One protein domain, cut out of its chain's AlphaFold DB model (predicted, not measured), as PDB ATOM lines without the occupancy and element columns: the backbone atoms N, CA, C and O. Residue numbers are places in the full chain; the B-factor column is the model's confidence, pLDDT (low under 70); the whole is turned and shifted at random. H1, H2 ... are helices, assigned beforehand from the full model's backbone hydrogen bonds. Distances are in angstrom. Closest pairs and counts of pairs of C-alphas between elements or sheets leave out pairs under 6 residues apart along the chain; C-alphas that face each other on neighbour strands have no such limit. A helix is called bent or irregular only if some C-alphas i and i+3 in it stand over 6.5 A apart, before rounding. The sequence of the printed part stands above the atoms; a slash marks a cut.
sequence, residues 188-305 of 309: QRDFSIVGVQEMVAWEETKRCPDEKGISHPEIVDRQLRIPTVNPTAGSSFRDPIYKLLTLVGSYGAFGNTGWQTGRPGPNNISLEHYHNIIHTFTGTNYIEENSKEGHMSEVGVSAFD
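What this domain is: This is residues 188 to 305 of the 309 residues of the protein "Tyrosinase_Cu-bd domain-containing protein" of Tuber melanosporum (strain Mel28) (UniProt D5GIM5). Helix H6 runs through the middle, with H4 and H5 near its first end, H3 packed on its residues 278 to 282, and the small pair H1 and H2 at the other end of the long axis; H7 lies between that pair and H6. The printed part has 118 residues, with seven named helices, H1 to H7 in chain order, and no named strand. It is all helix by class, though under half of the residues, 53, are in named elements. It is only just compact, close to loose, with a radius of gyration of the C-alphas of 16.1 A and spans of 44 by 31 by 19 A.

How they stand to each other: H1, residues 188 to 194, touches H2, residues 197 to 201; their closest C-alphas, Gln 188 and Val 200, are 4.9 A apart. H3, residues 217 to 225, touches residues 278 to 282 alone of H6, residues 271 to 283, at a steep tilt of 41 degrees, opposite ways; the closest C-alphas, Val 220 and Thr 282, are 5.4 A apart. H4, residues 238 to 247, is close to but not clearly touching H6, with C-alphas 244 and 271 closest at 7.5 A. H5, residues 251 to 255, only just touches H6, with 3 pairs of C-alphas within 8 A; Gly 255 and Leu 271 are closest at 5.4 A. H7, residues 299 to 302, is close to but not clearly touching H1, with C-alphas 194 and 300 closest at 6.8 A. Every O i to N i+4 pair is within hydrogen-bond range in H2, H4, H5 and H6; H3 has 4 of 5, H1 has 1 of 3 and 1 of 4 O i to N i+3 pairs, and H7 is too short for an i+4 pair.

Where its parts are: H1 begins at C-alpha 188 (-33.225, -33.513, 39.326) and is irregular, but only just: C-alphas 190 and 193 are 6.7 A apart. H3 is 13.0 A long, H4 13.9 A and H6 18.4 A. H7 ends at C-alpha 302 (-45.045, -25.219, 33.242).

The domain as a whole: The C-alphas of Glu 203 and Gly 262, the two farthest apart, are 46.9 A apart. The printed part has no cut. The links H2 to H3, H3 to H4, H5 to H6 and H6 to H7 are long. Mean pLDDT of the printed part is 85.1; residues 228 to 235 and 259 to 268 are under 70.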
ATOM      1  N   GLN A 188     -34.114 -32.896  40.311       91.00
ATOM      2  CA  GLN A 188     -33.225 -33.513  39.326       91.00
ATOM      3  C   GLN A 188     -33.771 -34.843  38.811       91.00
ATOM      4  O   GLN A 188     -33.752 -35.078  37.608       91.00
ATOM      5  N   ARG A 189     -34.288 -35.698  39.701       90.38
ATOM      6  CA  ARG A 189     -34.947 -36.949  39.312       90.38
ATOM      7  C   ARG A 189     -36.167 -36.668  38.435       90.38
ATOM      8  O   ARG A 189     -36.268 -37.217  37.344       90.38
ATOM      9  N   ASP A 190     -37.052 -35.801  38.912       90.38
ATOM     10  CA  ASP A 190     -38.388 -35.580  38.362       90.38
ATOM     11  C   ASP A 190     -38.353 -34.843  37.023       90.38
ATOM     12  O   ASP A 190     -39.151 -35.149  36.144       90.38
ATOM     13  N   PHE A 191     -37.396 -33.933  36.827       92.00
ATOM     14  CA  PHE A 191     -37.277 -33.146  35.595       92.00
ATOM     15  C   PHE A 191     -36.281 -33.738  34.595       92.00
ATOM     16  O   PHE A 191     -36.268 -33.331  33.438       92.00
ATOM     17  N   SER A 192     -35.471 -34.733  34.986       88.75
ATOM     18  CA  SER A 192     -34.542 -35.396  34.051       88.75
ATOM     19  C   SER A 192     -35.248 -36.000  32.834       88.75
ATOM     20  O   SER A 192     -34.675 -36.035  31.747       88.75
ATOM     21  N   ILE A 193     -36.505 -36.420  33.006       85.19
ATOM     22  CA  ILE A 193     -37.334 -37.006  31.951       85.19
ATOM     23  C   ILE A 193     -37.733 -36.004  30.861       85.19
ATOM     24  O   ILE A 193     -38.015 -36.413  29.740       85.19
ATOM     25  N   VAL A 194     -37.725 -34.706  31.175       84.44
ATOM     26  CA  VAL A 194     -38.022 -33.621  30.227       84.44
ATOM     27  C   VAL A 194     -36.901 -33.481  29.196       84.44
ATOM     28  O   VAL A 194     -37.138 -33.103  28.056       84.44
ATOM     29  N   GLY A 195     -35.659 -33.786  29.583       81.69
ATOM     30  CA  GLY A 195     -34.492 -33.629  28.714       81.69
ATOM     31  C   GLY A 195     -33.980 -32.188  28.574       81.69
ATOM     32  O   GLY A 195     -33.029 -31.970  27.829       81.69
ATOM     33  N   VAL A 196     -34.543 -31.221  29.312       83.00
ATOM     34  CA  VAL A 196     -34.054 -29.831  29.366       83.00
ATOM     35  C   VAL A 196     -33.111 -29.664  30.559       83.00
ATOM     36  O   VAL A 196     -33.529 -29.649  31.721       83.00
ATOM     37  N   GLN A 197     -31.811 -29.556  30.276       85.50
ATOM     38  CA  GLN A 197     -30.754 -29.544  31.294       85.50
ATOM     39  C   GLN A 197     -30.898 -28.376  32.280       85.50
ATOM     40  O   GLN A 197     -30.624 -28.521  33.472       85.50
ATOM     41  N   GLU A 198     -31.332 -27.219  31.796       87.25
ATOM     42  CA  GLU A 198     -31.496 -26.004  32.584       87.25
ATOM     43  C   GLU A 198     -32.559 -26.169  33.678       87.25
ATOM     44  O   GLU A 198     -32.311 -25.834  34.838       87.25
ATOM     45  N   MET A 199     -33.700 -26.780  33.352       86.62
ATOM     46  CA  MET A 199     -34.797 -27.018  34.298       86.62
ATOM     47  C   MET A 199     -34.388 -27.996  35.409       86.62
ATOM     48  O   MET A 199     -34.756 -27.829  36.569       86.62
ATOM     49  N   VAL A 200     -33.532 -28.973  35.092       89.31
ATOM     50  CA  VAL A 200     -32.915 -29.883  36.074       89.31
ATOM     51  C   VAL A 200     -31.971 -29.134  37.029       89.31
ATOM     52  O   VAL A 200     -31.825 -29.517  38.200       89.31
ATOM     53  N   ALA A 201     -31.327 -28.063  36.562       90.81
ATOM     54  CA  ALA A 201     -30.326 -27.309  37.310       90.81
ATOM     55  C   ALA A 201     -30.924 -26.204  38.198       90.81
ATOM     56  O   ALA A 201     -30.458 -26.024  39.326       90.81
ATOM     57  N   TRP A 202     -31.947 -25.488  37.731       94.69
ATOM     58  CA  TRP A 202     -32.468 -24.304  38.416       94.69
ATOM     59  C   TRP A 202     -33.195 -24.607  39.729       94.69
ATOM     60  O   TRP A 202     -34.008 -25.517  39.839       94.69
ATOM     61  N   GLU A 203     -32.911 -23.813  40.760       95.88
ATOM     62  CA  GLU A 203     -33.515 -23.939  42.099       95.88
ATOM     63  C   GLU A 203     -34.887 -23.282  42.227       95.88
ATOM     64  O   GLU A 203     -35.562 -23.434  43.240       95.88
ATOM     65  N   GLU A 204     -35.338 -22.620  41.171       97.12
ATOM     66  CA  GLU A 204     -36.647 -21.997  41.097       97.12
ATOM     67  C   GLU A 204     -37.141 -21.925  39.655       97.12
ATOM     68  O   GLU A 204     -36.351 -22.041  38.709       97.12
ATOM     69  N   THR A 205     -38.438 -21.686  39.495       97.88
ATOM     70  CA  THR A 205     -39.027 -21.461  38.177       97.88
ATOM     71  C   THR A 205     -38.512 -20.173  37.544       97.88
ATOM     72  O   THR A 205     -38.183 -19.203  38.231       97.88
ATOM     73  N   LYS A 206     -38.400 -20.182  36.213       97.50
ATOM     74  CA  LYS A 206     -37.795 -19.101  35.426       97.50
ATOM     75  C   LYS A 206     -38.744 -18.614  34.342       97.50
ATOM     76  O   LYS A 206     -39.317 -19.439  33.627       97.50
ATOM     77  N   ARG A 207     -38.836 -17.288  34.205       96.81
ATOM     78  CA  ARG A 207     -39.599 -16.575  33.169       96.81
ATOM     79  C   ARG A 207     -38.629 -15.762  32.323       96.81
ATOM     80  O   ARG A 207     -37.888 -14.960  32.892       96.81
ATOM     81  N   CYS A 208     -38.617 -15.993  31.011       95.75
ATOM     82  CA  CYS A 208     -37.667 -15.397  30.063       95.75
ATOM     83  C   CYS A 208     -36.226 -15.294  30.616       95.75
ATOM     84  O   CYS A 208     -35.720 -14.181  30.760       95.75
ATOM     85  N   PRO A 209     -35.572 -16.410  30.989       96.44
ATOM     86  CA  PRO A 209     -34.244 -16.342  31.576       96.44
ATOM     87  C   PRO A 209     -33.181 -15.863  30.575       96.44
ATOM     88  O   PRO A 209     -33.214 -16.247  29.405       96.44
ATOM     89  N   ASP A 210     -32.215 -15.073  31.046       94.62
ATOM     90  CA  ASP A 210     -30.994 -14.747  30.297       94.62
ATOM     91  C   ASP A 210     -30.050 -15.969  30.182       94.62
ATOM     92  O   ASP A 210     -30.337 -17.067  30.676       94.62
ATOM     93  N   GLU A 211     -28.879 -15.790  29.560       93.69
ATOM     94  CA  GLU A 211     -27.834 -16.827  29.459       93.69
ATOM     95  C   GLU A 211     -27.417 -17.397  30.835       93.69
ATOM     96  O   GLU A 211     -27.011 -18.557  30.945       93.69
ATOM     97  N   LYS A 212     -27.540 -16.602  31.907       93.00
ATOM     98  CA  LYS A 212     -27.165 -16.966  33.282       93.00
ATOM     99  C   LYS A 212     -28.321 -17.581  34.075       93.00
ATOM    100  O   LYS A 212     -28.116 -17.972  35.226       93.00
ATOM    101  N   GLY A 213     -29.516 -17.697  33.497       93.12
ATOM    102  CA  GLY A 213     -30.698 -18.210  34.189       93.12
ATOM    103  C   GLY A 213     -31.359 -17.198  35.132       93.12
ATOM    104  O   GLY A 213     -32.064 -17.600  36.064       93.12
ATOM    105  N   ILE A 214     -31.118 -15.899  34.952       94.81
ATOM    106  CA  ILE A 214     -31.803 -14.825  35.680       94.81
ATOM    107  C   ILE A 214     -33.117 -14.533  34.959       94.81
ATOM    108  O   ILE A 214     -33.111 -14.315  33.757       94.81
ATOM    109  N   SER A 215     -34.246 -14.558  35.674       95.88
ATOM    110  CA  SER A 215     -35.560 -14.261  35.086       95.88
ATOM    111  C   SER A 215     -35.693 -12.780  34.729       95.88
ATOM    112  O   SER A 215     -35.361 -11.927  35.552       95.88
ATOM    113  N   HIS A 216     -36.293 -12.498  33.571       94.81
ATOM    114  CA  HIS A 216     -36.573 -11.147  33.075       94.81
ATOM    115  C   HIS A 216     -38.052 -10.990  32.675       94.81
ATOM    116  O   HIS A 216     -38.388 -11.018  31.487       94.81
ATOM    117  N   PRO A 217     -38.988 -10.838  33.635       93.19
ATOM    118  CA  PRO A 217     -40.414 -10.682  33.329       93.19
ATOM    119  C   PRO A 217     -40.737  -9.484  32.419       93.19
ATOM    120  O   PRO A 217     -41.731  -9.501  31.707       93.19
ATOM    121  N   GLU A 218     -39.905  -8.445  32.398       93.12
ATOM    122  CA  GLU A 218     -40.036  -7.306  31.483       93.12
ATOM    123  C   GLU A 218     -39.844  -7.684  30.005       93.12
ATOM    124  O   GLU A 218     -40.365  -7.001  29.118       93.12
ATOM    125  N   ILE A 219     -39.126  -8.776  29.721       93.50
ATOM    126  CA  ILE A 219     -38.983  -9.305  28.361       93.50
ATOM    127  C   ILE A 219     -40.305  -9.908  27.889       93.50
ATOM    128  O   ILE A 219     -40.662  -9.694  26.729       93.50
ATOM    129  N   VAL A 220     -41.070 -10.549  28.786       92.56
ATOM    130  CA  VAL A 220     -42.424 -11.067  28.512       92.56
ATOM    131  C   VAL A 220     -43.306  -9.950  27.951       92.56
ATOM    132  O   VAL A 220     -43.865 -10.093  26.864       92.56
ATOM    133  N   ASP A 221     -43.346  -8.790  28.619       91.38
ATOM    134  CA  ASP A 221     -44.113  -7.631  28.143       91.38
ATOM    135  C   ASP A 221     -43.687  -7.201  26.736       91.38
ATOM    136  O   ASP A 221     -44.509  -6.871  25.878       91.38
ATOM    137  N   ARG A 222     -42.371  -7.130  26.508       89.69
ATOM    138  CA  ARG A 222     -41.803  -6.599  25.271       89.69
ATOM    139  C   ARG A 222     -42.155  -7.490  24.088       89.69
ATOM    140  O   ARG A 222     -42.554  -6.969  23.048       89.69
ATOM    141  N   GLN A 223     -42.046  -8.805  24.256       89.38
ATOM    142  CA  GLN A 223     -42.325  -9.757  23.186       89.38
ATOM    143  C   GLN A 223     -43.818 -10.042  22.994       89.38
ATOM    144  O   GLN A 223     -44.225 -10.306  21.867       89.38
ATOM    145  N   LEU A 224     -44.656  -9.896  24.028       87.88
ATOM    146  CA  LEU A 224     -46.114  -9.926  23.858       87.88
ATOM    147  C   LEU A 224     -46.652  -8.657  23.176       87.88
ATOM    148  O   LEU A 224     -47.620  -8.738  22.420       87.88
ATOM    149  N   ARG A 225     -46.024  -7.491  23.394       86.06
ATOM    150  CA  ARG A 225     -46.385  -6.240  22.701       86.06
ATOM    151  C   ARG A 225     -45.876  -6.178  21.265       86.06
ATOM    152  O   ARG A 225     -46.553  -5.639  20.392       86.06
ATOM    153  N   ILE A 226     -44.654  -6.652  21.026       81.00
ATOM    154  CA  ILE A 226     -43.988  -6.578  19.721       81.00
ATOM    155  C   ILE A 226     -43.307  -7.925  19.436       81.00
ATOM    156  O   ILE A 226     -42.092  -8.048  19.616       81.00
ATOM    157  N   PRO A 227     -44.063  -8.943  18.990       74.50
ATOM    158  CA  PRO A 227     -43.503 -10.256  18.696       74.50
ATOM    159  C   PRO A 227     -42.471 -10.173  17.567       74.50
ATOM    160  O   PRO A 227     -42.801  -9.813  16.434       74.50
ATOM    161  N   THR A 228     -41.214 -10.504  17.860       69.25
ATOM    162  CA  THR A 228     -40.131 -10.595  16.861       69.25
ATOM    163  C   THR A 228     -40.092 -11.963  16.183       69.25
ATOM    164  O   THR A 228     -39.640 -12.090  15.046       69.25
ATOM    165  N   VAL A 229     -40.616 -12.979  16.866       63.66
ATOM    166  CA  VAL A 229     -40.754 -14.359  16.401       63.66
ATOM    167  C   VAL A 229     -42.251 -14.666  16.372       63.66
ATOM    168  O   VAL A 229     -42.965 -14.298  17.295       63.66
ATOM    169  N   ASN A 230     -42.747 -15.310  15.312       61.41
ATOM    170  CA  ASN A 230     -44.171 -15.641  15.132       61.41
ATOM    171  C   ASN A 230     -45.110 -14.410  14.941       61.41
ATOM    172  O   ASN A 230     -45.967 -14.125  15.781       61.41
ATOM    173  N   PRO A 231     -45.006 -13.684  13.804       53.50
ATOM    174  CA  PRO A 231     -45.719 -12.417  13.563       53.50
ATOM    175  C   PRO A 231     -47.252 -12.547  13.513       53.50
ATOM    176  O   PRO A 231     -47.958 -11.541  13.582       53.50
ATOM    177  N   THR A 232     -47.791 -13.768  13.424       52.09
ATOM    178  CA  THR A 232     -49.234 -14.046  13.533       52.09
ATOM    179  C   THR A 232     -49.805 -13.814  14.934       52.09
ATOM    180  O   THR A 232     -51.024 -13.753  15.068       52.09
ATOM    181  N   ALA A 233     -48.960 -13.629  15.956       53.69
ATOM    182  CA  ALA A 233     -49.386 -13.195  17.288       53.69
ATOM    183  C   ALA A 233     -49.884 -11.731  17.315       53.69
ATOM    184  O   ALA A 233     -50.683 -11.375  18.178       53.69
ATOM    185  N   GLY A 234     -49.490 -10.906  16.331       53.62
ATOM    186  CA  GLY A 234     -49.865  -9.490  16.240       53.62
ATOM    187  C   GLY A 234     -49.265  -8.623  17.357       53.62
ATOM    188  O   GLY A 234     -48.793  -9.116  18.370       53.62
ATOM    189  N   SER A 235     -49.290  -7.298  17.196       59.50
ATOM    190  CA  SER A 235     -48.873  -6.349  18.249       59.50
ATOM    191  C   SER A 235     -49.929  -6.149  19.349       59.50
ATOM    192  O   SER A 235     -49.767  -5.330  20.252       59.50
ATOM    193  N   SER A 236     -51.060  -6.859  19.252       71.75
ATOM    194  CA  SER A 236     -52.117  -6.869  20.254       71.75
ATOM    195  C   SER A 236     -52.950  -8.143  20.136       71.75
ATOM    196  O   SER A 236     -53.554  -8.399  19.094       71.75
ATOM    197  N   PHE A 237     -53.057  -8.889  21.236       83.88
ATOM    198  CA  PHE A 237     -53.928 -10.061  21.336       83.88
ATOM    199  C   PHE A 237     -55.430  -9.703  21.347       83.88
ATOM    200  O   PHE A 237     -56.270 -10.585  21.181       83.88
ATOM    201  N   ARG A 238     -55.803  -8.417  21.484       87.12
ATOM    202  CA  ARG A 238     -57.209  -7.972  21.544       87.12
ATOM    203  C   ARG A 238     -58.030  -8.389  20.326       87.12
ATOM    204  O   ARG A 238     -59.069  -9.021  20.476       87.12
ATOM    205  N   ASP A 239     -57.596  -8.003  19.128       85.31
ATOM    206  CA  ASP A 239     -58.315  -8.270  17.875       85.31
ATOM    207  C   ASP A 239     -58.450  -9.774  17.567       85.31
ATOM    208  O   ASP A 239     -59.572 -10.229  17.319       85.31
ATOM    209  N   PRO A 240     -57.373 -10.585  17.627       84.62
ATOM    210  CA  PRO A 240     -57.503 -12.019  17.405       84.62
ATOM    211  C   PRO A 240     -58.418 -12.711  18.423       84.62
ATOM    212  O   PRO A 240     -59.234 -13.546  18.032       84.62
ATOM    213  N   ILE A 241     -58.351 -12.336  19.705       89.06
ATOM    214  CA  ILE A 241     -59.229 -12.907  20.735       89.06
ATOM    215  C   ILE A 241     -60.674 -12.443  20.557       89.06
ATOM    216  O   ILE A 241     -61.589 -13.261  20.646       89.06
ATOM    217  N   TYR A 242     -60.903 -11.178  20.207       89.00
ATOM    218  CA  TYR A 242     -62.235 -10.687  19.855       89.00
ATOM    219  C   TYR A 242     -62.842 -11.491  18.698       89.00
ATOM    220  O   TYR A 242     -63.984 -11.945  18.788       89.00
ATOM    221  N   LYS A 243     -62.073 -11.729  17.630       87.88
ATOM    222  CA  LYS A 243     -62.507 -12.546  16.486       87.88
ATOM    223  C   LYS A 243     -62.786 -13.989  16.891       87.88
ATOM    224  O   LYS A 243     -63.817 -14.529  16.500       87.88
ATOM    225  N   LEU A 244     -61.918 -14.600  17.695       88.06
ATOM    226  CA  LEU A 244     -62.121 -15.954  18.207       88.06
ATOM    227  C   LEU A 244     -63.440 -16.063  18.991       88.06
ATOM    228  O   LEU A 244     -64.231 -16.968  18.732       88.06
ATOM    229  N   LEU A 245     -63.707 -15.117  19.896       91.06
ATOM    230  CA  LEU A 245     -64.898 -15.110  20.753       91.06
ATOM    231  C   LEU A 245     -66.201 -14.786  20.008       91.06
ATOM    232  O   LEU A 245     -67.270 -15.191  20.457       91.06
ATOM    233  N   THR A 246     -66.137 -14.044  18.898       90.38
ATOM    234  CA  THR A 246     -67.336 -13.569  18.179       90.38
ATOM    235  C   THR A 246     -67.643 -14.335  16.897       90.38
ATOM    236  O   THR A 246     -68.798 -14.355  16.474       90.38
ATOM    237  N   LEU A 247     -66.644 -14.966  16.271       87.62
ATOM    238  CA  LEU A 247     -66.784 -15.576  14.943       87.62
ATOM    239  C   LEU A 247     -66.685 -17.109  14.951       87.62
ATOM    240  O   LEU A 247     -67.155 -17.744  14.008       87.62
ATOM    241  N   VAL A 248     -66.094 -17.730  15.979       86.56
ATOM    242  CA  VAL A 248     -65.904 -19.191  16.023       86.56
ATOM    243  C   VAL A 248     -67.024 -19.859  16.821       86.56
ATOM    244  O   VAL A 248     -67.025 -19.861  18.046       86.56
ATOM    245  N   GLY A 249     -67.983 -20.462  16.113       82.62
ATOM    246  CA  GLY A 249     -69.180 -21.053  16.729       82.62
ATOM    247  C   GLY A 249     -69.074 -22.526  17.151       82.62
ATOM    248  O   GLY A 249     -69.934 -23.007  17.884       82.62
ATOM    249  N   SER A 250     -68.063 -23.275  16.693       88.12
ATOM    250  CA  SER A 250     -67.937 -24.708  17.010       88.12
ATOM    251  C   SER A 250     -66.927 -24.960  18.129       88.12
ATOM    252  O   SER A 250     -65.790 -24.495  18.036       88.12
ATOM    253  N   TYR A 251     -67.296 -25.788  19.110       88.88
ATOM    254  CA  TYR A 251     -66.429 -26.145  20.241       88.88
ATOM    255  C   TYR A 251     -65.068 -26.719  19.807       88.88
ATOM    256  O   TYR A 251     -64.038 -26.322  20.345       88.88
ATOM    257  N   GLY A 252     -65.048 -27.602  18.798       86.19
ATOM    258  CA  GLY A 252     -63.815 -28.216  18.290       86.19
ATOM    259  C   GLY A 252     -62.810 -27.191  17.761       86.19
ATOM    260  O   GLY A 252     -61.677 -27.162  18.228       86.19
ATOM    261  N   ALA A 253     -63.236 -26.315  16.846       84.88
ATOM    262  CA  ALA A 253     -62.365 -25.276  16.288       84.88
ATOM    263  C   ALA A 253     -61.983 -24.192  17.313       84.88
ATOM    264  O   ALA A 253     -60.887 -23.649  17.247       84.88
ATOM    265  N   PHE A 254     -62.874 -23.881  18.260       89.75
ATOM    266  CA  PHE A 254     -62.605 -22.896  19.307       89.75
ATOM    267  C   PHE A 254     -61.575 -23.404  20.319       89.75
ATOM    268  O   PHE A 254     -60.680 -22.665  20.714       89.75
ATOM    269  N   GLY A 255     -61.717 -24.648  20.775       91.31
ATOM    270  CA  GLY A 255     -61.082 -25.088  22.013       91.31
ATOM    271  C   GLY A 255     -59.692 -25.695  21.879       91.31
ATOM    272  O   GLY A 255     -58.980 -25.701  22.872       91.31
ATOM    273  N   ASN A 256     -59.306 -26.229  20.715       88.88
ATOM    274  CA  ASN A 256     -58.063 -27.001  20.607       88.88
ATOM    275  C   ASN A 256     -57.392 -26.920  19.230       88.88
ATOM    276  O   ASN A 256     -58.006 -26.572  18.225       88.88
ATOM    277  N   THR A 257     -56.105 -27.242  19.203       87.19
ATOM    278  CA  THR A 257     -55.213 -27.228  18.036       87.19
ATOM    279  C   THR A 257     -55.255 -28.518  17.212       87.19
ATOM    280  O   THR A 257     -54.872 -28.501  16.040       87.19
ATOM    281  N   GLY A 258     -55.740 -29.627  17.784       79.56
ATOM    282  CA  GLY A 258     -55.811 -30.931  17.114       79.56
ATOM    283  C   GLY A 258     -57.040 -31.141  16.226       79.56
ATOM    284  O   GLY A 258     -57.105 -32.130  15.496       79.56
ATOM    285  N   TRP A 259     -58.010 -30.223  16.241       64.88
ATOM    286  CA  TRP A 259     -59.209 -30.308  15.408       64.88
ATOM    287  C   TRP A 259     -58.882 -30.225  13.907       64.88
ATOM    288  O   TRP A 259     -58.274 -29.260  13.442       64.88
ATOM    289  N   GLN A 260     -59.331 -31.210  13.118       61.09
ATOM    290  CA  GLN A 260     -59.177 -31.216  11.657       61.09
ATOM    291  C   GLN A 260     -60.392 -31.838  10.949       61.09
ATOM    292  O   GLN A 260     -60.737 -32.977  11.234       61.09
ATOM    293  N   THR A 261     -60.979 -31.145   9.962       51.06
ATOM    294  CA  THR A 261     -61.574 -31.742   8.737       51.06
ATOM    295  C   THR A 261     -61.782 -30.663   7.646       51.06
ATOM    296  O   THR A 261     -62.317 -29.596   7.920       51.06
ATOM    297  N   GLY A 262     -61.330 -30.901   6.401       53.06
ATOM    298  CA  GLY A 262     -61.748 -30.179   5.169       53.06
ATOM    299  C   GLY A 262     -61.375 -28.692   4.946       53.06
ATOM    300  O   GLY A 262     -61.641 -28.188   3.862       53.06
ATOM    301  N   ARG A 263     -60.769 -28.013   5.934       59.59
ATOM    302  CA  ARG A 263     -60.100 -26.679   5.944       59.59
ATOM    303  C   ARG A 263     -60.653 -25.585   4.990       59.59
ATOM    304  O   ARG A 263     -60.140 -25.409   3.887       59.59
ATOM    305  N   PRO A 264     -61.512 -24.687   5.513       44.56
ATOM    306  CA  PRO A 264     -61.077 -23.292   5.571       44.56
ATOM    307  C   PRO A 264     -61.327 -22.685   6.957       44.56
ATOM    308  O   PRO A 264     -62.426 -22.280   7.315       44.56
ATOM    309  N   GLY A 265     -60.248 -22.581   7.719       42.84
ATOM    310  CA  GLY A 265     -59.986 -21.470   8.623       42.84
ATOM    311  C   GLY A 265     -58.539 -21.079   8.337       42.84
ATOM    312  O   GLY A 265     -57.737 -21.983   8.073       42.84
ATOM    313  N   PRO A 266     -58.167 -19.795   8.288       43.06
ATOM    314  CA  PRO A 266     -56.762 -19.455   8.144       43.06
ATOM    315  C   PRO A 266     -56.028 -20.006   9.383       43.06
ATOM    316  O   PRO A 266     -56.166 -19.478  10.474       43.06
ATOM    317  N   ASN A 267     -55.311 -21.122   9.225       52.09
ATOM    318  CA  ASN A 267     -54.264 -21.625  10.124       52.09
ATOM    319  C   ASN A 267     -54.608 -21.943  11.607       52.09
ATOM    320  O   ASN A 267     -53.867 -21.507  12.478       52.09
ATOM    321  N   ASN A 268     -55.622 -22.764  11.934       55.81
ATOM    322  CA  ASN A 268     -55.777 -23.358  13.291       55.81
ATOM    323  C   ASN A 268     -55.716 -22.357  14.474       55.81
ATOM    324  O   ASN A 268     -55.080 -22.608  15.496       55.81
ATOM    325  N   ILE A 269     -56.391 -21.218  14.343       74.88
ATOM    326  CA  ILE A 269     -56.432 -20.175  15.369       74.88
ATOM    327  C   ILE A 269     -57.495 -20.529  16.431       74.88
ATOM    328  O   ILE A 269     -58.642 -20.091  16.346       74.88
ATOM    329  N   SER A 270     -57.135 -21.377  17.395       87.56
ATOM    330  CA  SER A 270     -57.973 -21.766  18.542       87.56
ATOM    331  C   SER A 270     -57.548 -21.041  19.826       87.56
ATOM    332  O   SER A 270     -56.519 -20.367  19.867       87.56
ATOM    333  N   LEU A 271     -58.312 -21.192  20.910       92.00
ATOM    334  CA  LEU A 271     -57.915 -20.684  22.223       92.00
ATOM    335  C   LEU A 271     -56.624 -21.357  22.712       92.00
ATOM    336  O   LEU A 271     -55.746 -20.676  23.229       92.00
ATOM    337  N   GLU A 272     -56.482 -22.667  22.484       93.44
ATOM    338  CA  GLU A 272     -55.250 -23.401  22.794       93.44
ATOM    339  C   GLU A 272     -54.049 -22.866  21.993       93.44
ATOM    340  O   GLU A 272     -52.952 -22.761  22.527       93.44
ATOM    341  N   HIS A 273     -54.240 -22.450  20.735       89.50
ATOM    342  CA  HIS A 273     -53.159 -21.836  19.957       89.50
ATOM    343  C   HIS A 273     -52.617 -20.564  20.627       89.50
ATOM    344  O   HIS A 273     -51.404 -20.414  20.772       89.50
ATOM    345  N   TYR A 274     -53.502 -19.660  21.061       90.50
ATOM    346  CA  TYR A 274     -53.080 -18.437  21.747       90.50
ATOM    347  C   TYR A 274     -52.502 -18.711  23.130       90.50
ATOM    348  O   TYR A 274     -51.482 -18.127  23.476       90.50
ATOM    349  N   HIS A 275     -53.091 -19.641  23.879       94.62
ATOM    350  CA  HIS A 275     -52.519 -20.152  25.123       94.62
ATOM    351  C   HIS A 275     -51.064 -20.607  24.934       94.62
ATOM    352  O   HIS A 275     -50.191 -20.168  25.677       94.62
ATOM    353  N   ASN A 276     -50.778 -21.395  23.891       93.19
ATOM    354  CA  ASN A 276     -49.420 -21.865  23.610       93.19
ATOM    355  C   ASN A 276     -48.458 -20.698  23.347       93.19
ATOM    356  O   ASN A 276     -47.330 -20.719  23.828       93.19
ATOM    357  N   ILE A 277     -48.907 -19.649  22.646       90.94
ATOM    358  CA  ILE A 277     -48.103 -18.434  22.444       90.94
ATOM    359  C   ILE A 277     -47.790 -17.759  23.785       90.94
ATOM    360  O   ILE A 277     -46.637 -17.400  24.010       90.94
ATOM    361  N   ILE A 278     -48.771 -17.613  24.682       94.06
ATOM    362  CA  ILE A 278     -48.553 -17.008  26.008       94.06
ATOM    363  C   ILE A 278     -47.567 -17.835  26.837       94.06
ATOM    364  O   ILE A 278     -46.663 -17.267  27.445       94.06
ATOM    365  N   HIS A 279     -47.686 -19.162  26.819       96.62
ATOM    366  CA  HIS A 279     -46.738 -20.076  27.457       96.62
ATOM    367  C   HIS A 279     -45.312 -19.864  26.952       96.62
ATOM    368  O   HIS A 279     -44.401 -19.541  27.719       96.62
ATOM    369  N   THR A 280     -45.135 -19.963  25.635       93.50
ATOM    370  CA  THR A 280     -43.845 -19.794  24.974       93.50
ATOM    371  C   THR A 280     -43.253 -18.409  25.233       93.50
ATOM    372  O   THR A 280     -42.080 -18.301  25.574       93.50
ATOM    373  N   PHE A 281     -44.053 -17.343  25.163       93.19
ATOM    374  CA  PHE A 281     -43.582 -15.980  25.424       93.19
ATOM    375  C   PHE A 281     -43.440 -15.639  26.911       93.19
ATOM    376  O   PHE A 281     -42.931 -14.577  27.252       93.19
ATOM    377  N   THR A 282     -43.861 -16.508  27.814       95.25
ATOM    378  CA  THR A 282     -43.588 -16.335  29.244       95.25
ATOM    379  C   THR A 282     -42.341 -17.123  29.651       95.25
ATOM    380  O   THR A 282     -41.581 -16.700  30.523       95.25
ATOM    381  N   GLY A 283     -42.103 -18.272  29.010       95.44
ATOM    382  CA  GLY A 283     -40.953 -19.135  29.270       95.44
ATOM    383  C   GLY A 283     -39.684 -18.697  28.547       95.44
ATOM    384  O   GLY A 283     -38.626 -18.643  29.165       95.44
ATOM    385  N   THR A 284     -39.763 -18.362  27.263       93.25
ATOM    386  CA  THR A 284     -38.585 -18.192  26.399       93.25
ATOM    387  C   THR A 284     -38.224 -16.722  26.215       93.25
ATOM    388  O   THR A 284     -39.091 -15.892  25.955       93.25
ATOM    389  N   ASN A 285     -36.940 -16.382  26.315       93.00
ATOM    390  CA  ASN A 285     -36.431 -15.056  25.964       93.00
ATOM    391  C   ASN A 285     -35.974 -15.056  24.495       93.00
ATOM    392  O   ASN A 285     -34.951 -15.642  24.152       93.00
ATOM    393  N   TYR A 286     -36.761 -14.418  23.621       90.56
ATOM    394  CA  TYR A 286     -36.473 -14.313  22.181       90.56
ATOM    395  C   TYR A 286     -35.699 -13.049  21.790       90.56
ATOM    396  O   TYR A 286     -35.471 -12.801  20.603       90.56
ATOM    397  N   ILE A 287     -35.367 -12.205  22.765       88.81
ATOM    398  CA  ILE A 287     -34.795 -10.880  22.524       88.81
ATOM    399  C   ILE A 287     -33.285 -10.903  22.723       88.81
ATOM    400  O   ILE A 287     -32.560 -10.275  21.954       88.81
ATOM    401  N   GLU A 288     -32.819 -11.613  23.743       88.38
ATOM    402  CA  GLU A 288     -31.402 -11.710  24.067       88.38
ATOM    403  C   GLU A 288     -30.800 -12.990  23.481       88.38
ATOM    404  O   GLU A 288     -31.382 -14.075  23.554       88.38
ATOM    405  N   GLU A 289     -29.617 -12.866  22.883       86.38
ATOM    406  CA  GLU A 289     -28.884 -13.998  22.316       86.38
ATOM    407  C   GLU A 289     -28.459 -14.991  23.411       86.38
ATOM    408  O   GLU A 289     -28.213 -14.607  24.551       86.38
ATOM    409  N   ASN A 290     -28.346 -16.277  23.060       88.44
ATOM    410  CA  ASN A 290     -27.936 -17.371  23.963       88.44
ATOM    411  C   ASN A 290     -28.829 -17.587  25.199       88.44
ATOM    412  O   ASN A 290     -28.461 -18.340  26.107       88.44
ATOM    413  N   SER A 291     -30.010 -16.971  25.215       89.31
ATOM    414  CA  SER A 291     -31.002 -17.168  26.262       89.31
ATOM    415  C   SER A 291     -31.471 -18.613  26.365       89.31
ATOM    416  O   SER A 291     -31.438 -19.384  25.400       89.31
ATOM    417  N   LYS A 292     -31.930 -18.974  27.561       89.56
ATOM    418  CA  LYS A 292     -32.436 -20.309  27.875       89.56
ATOM    419  C   LYS A 292     -33.963 -20.340  27.864       89.56
ATOM    420  O   LYS A 292     -34.630 -19.308  27.937       89.56
ATOM    421  N   GLU A 293     -34.526 -21.538  27.783       91.25
ATOM    422  CA  GLU A 293     -35.967 -21.751  27.907       91.25
ATOM    423  C   GLU A 293     -36.370 -21.846  29.379       91.25
ATOM    424  O   GLU A 293     -35.795 -22.615  30.143       91.25
ATOM    425  N   GLY A 294     -37.343 -21.035  29.786       95.56
ATOM    426  CA  GLY A 294     -37.939 -21.040  31.118       95.56
ATOM    427  C   GLY A 294     -39.036 -22.091  31.280       95.56
ATOM    428  O   GLY A 294     -39.420 -22.779  30.346       95.56
ATOM    429  N   HIS A 295     -39.593 -22.208  32.484       97.25
ATOM    430  CA  HIS A 295     -40.501 -23.318  32.804       97.25
ATOM    431  C   HIS A 295     -41.827 -23.240  32.034       97.25
ATOM    432  O   HIS A 295     -42.355 -24.263  31.616       97.25
ATOM    433  N   MET A 296     -42.348 -22.032  31.795       97.50
ATOM    434  CA  MET A 296     -43.625 -21.845  31.095       97.50
ATOM    435  C   MET A 296     -43.615 -22.297  29.627       97.50
ATOM    436  O   MET A 296     -44.694 -22.526  29.086       97.50
ATOM    437  N   SER A 297     -42.449 -22.457  28.985       94.75
ATOM    438  CA  SER A 297     -42.370 -22.940  27.598       94.75
ATOM    439  C   SER A 297     -42.417 -24.463  27.477       94.75
ATOM    440  O   SER A 297     -42.619 -24.962  26.375       94.75
ATOM    441  N   GLU A 298     -42.266 -25.193  28.585       94.69
ATOM    442  CA  GLU A 298     -42.221 -26.654  28.606       94.69
ATOM    443  C   GLU A 298     -43.433 -27.225  29.345       94.69
ATOM    444  O   GLU A 298     -43.638 -26.976  30.536       94.69
ATOM    445  N   VAL A 299     -44.243 -28.015  28.637       94.19
ATOM    446  CA  VAL A 299     -45.530 -28.521  29.135       94.19
ATOM    447  C   VAL A 299     -45.341 -29.272  30.447       94.19
ATOM    448  O   VAL A 299     -46.028 -28.965  31.428       94.19
ATOM    449  N   GLY A 300     -44.351 -30.166  30.500       93.06
ATOM    450  CA  GLY A 300     -44.131 -31.049  31.640       93.06
ATOM    451  C   GLY A 300     -43.807 -30.325  32.950       93.06
ATOM    452  O   GLY A 300     -44.033 -30.898  34.015       93.06
ATOM    453  N   VAL A 301     -43.307 -29.082  32.908       95.50
ATOM    454  CA  VAL A 301     -42.920 -28.314  34.111       95.50
ATOM    455  C   VAL A 301     -43.594 -26.943  34.239       95.50
ATOM    456  O   VAL A 301     -43.375 -26.239  35.227       95.50
ATOM    457  N   SER A 302     -44.416 -26.545  33.271       97.56
ATOM    458  CA  SER A 302     -45.045 -25.219  33.242       97.56
ATOM    459  C   SER A 302     -45.879 -24.910  34.489       97.56
ATOM    460  O   SER A 302     -45.741 -23.827  35.053       97.56
ATOM    461  N   ALA A 303     -46.646 -25.883  34.995       98.25
ATOM    462  CA  ALA A 303     -47.509 -25.719  36.170       98.25
ATOM    463  C   ALA A 303     -46.773 -25.455  37.492       98.25
ATOM    464  O   ALA A 303     -47.393 -25.057  38.483       98.25
ATOM    465  N   PHE A 304     -45.452 -25.651  37.536       98.25
ATOM    466  CA  PHE A 304     -44.673 -25.254  38.703       98.25
ATOM    467  C   PHE A 304     -44.530 -23.732  38.794       98.25
ATOM    468  O   PHE A 304     -44.407 -23.218  39.904       98.25
ATOM    469  N   ASP A 305     -44.556 -22.987  37.683       98.56
ATOM    470  CA  ASP A 305     -44.456 -21.527  37.743       98.56
ATOM    471  C   ASP A 305     -45.785 -20.909  38.216       98.56
ATOM    472  O   ASP A 305     -46.826 -21.204  37.634       98.56
TER     473      ASP A 305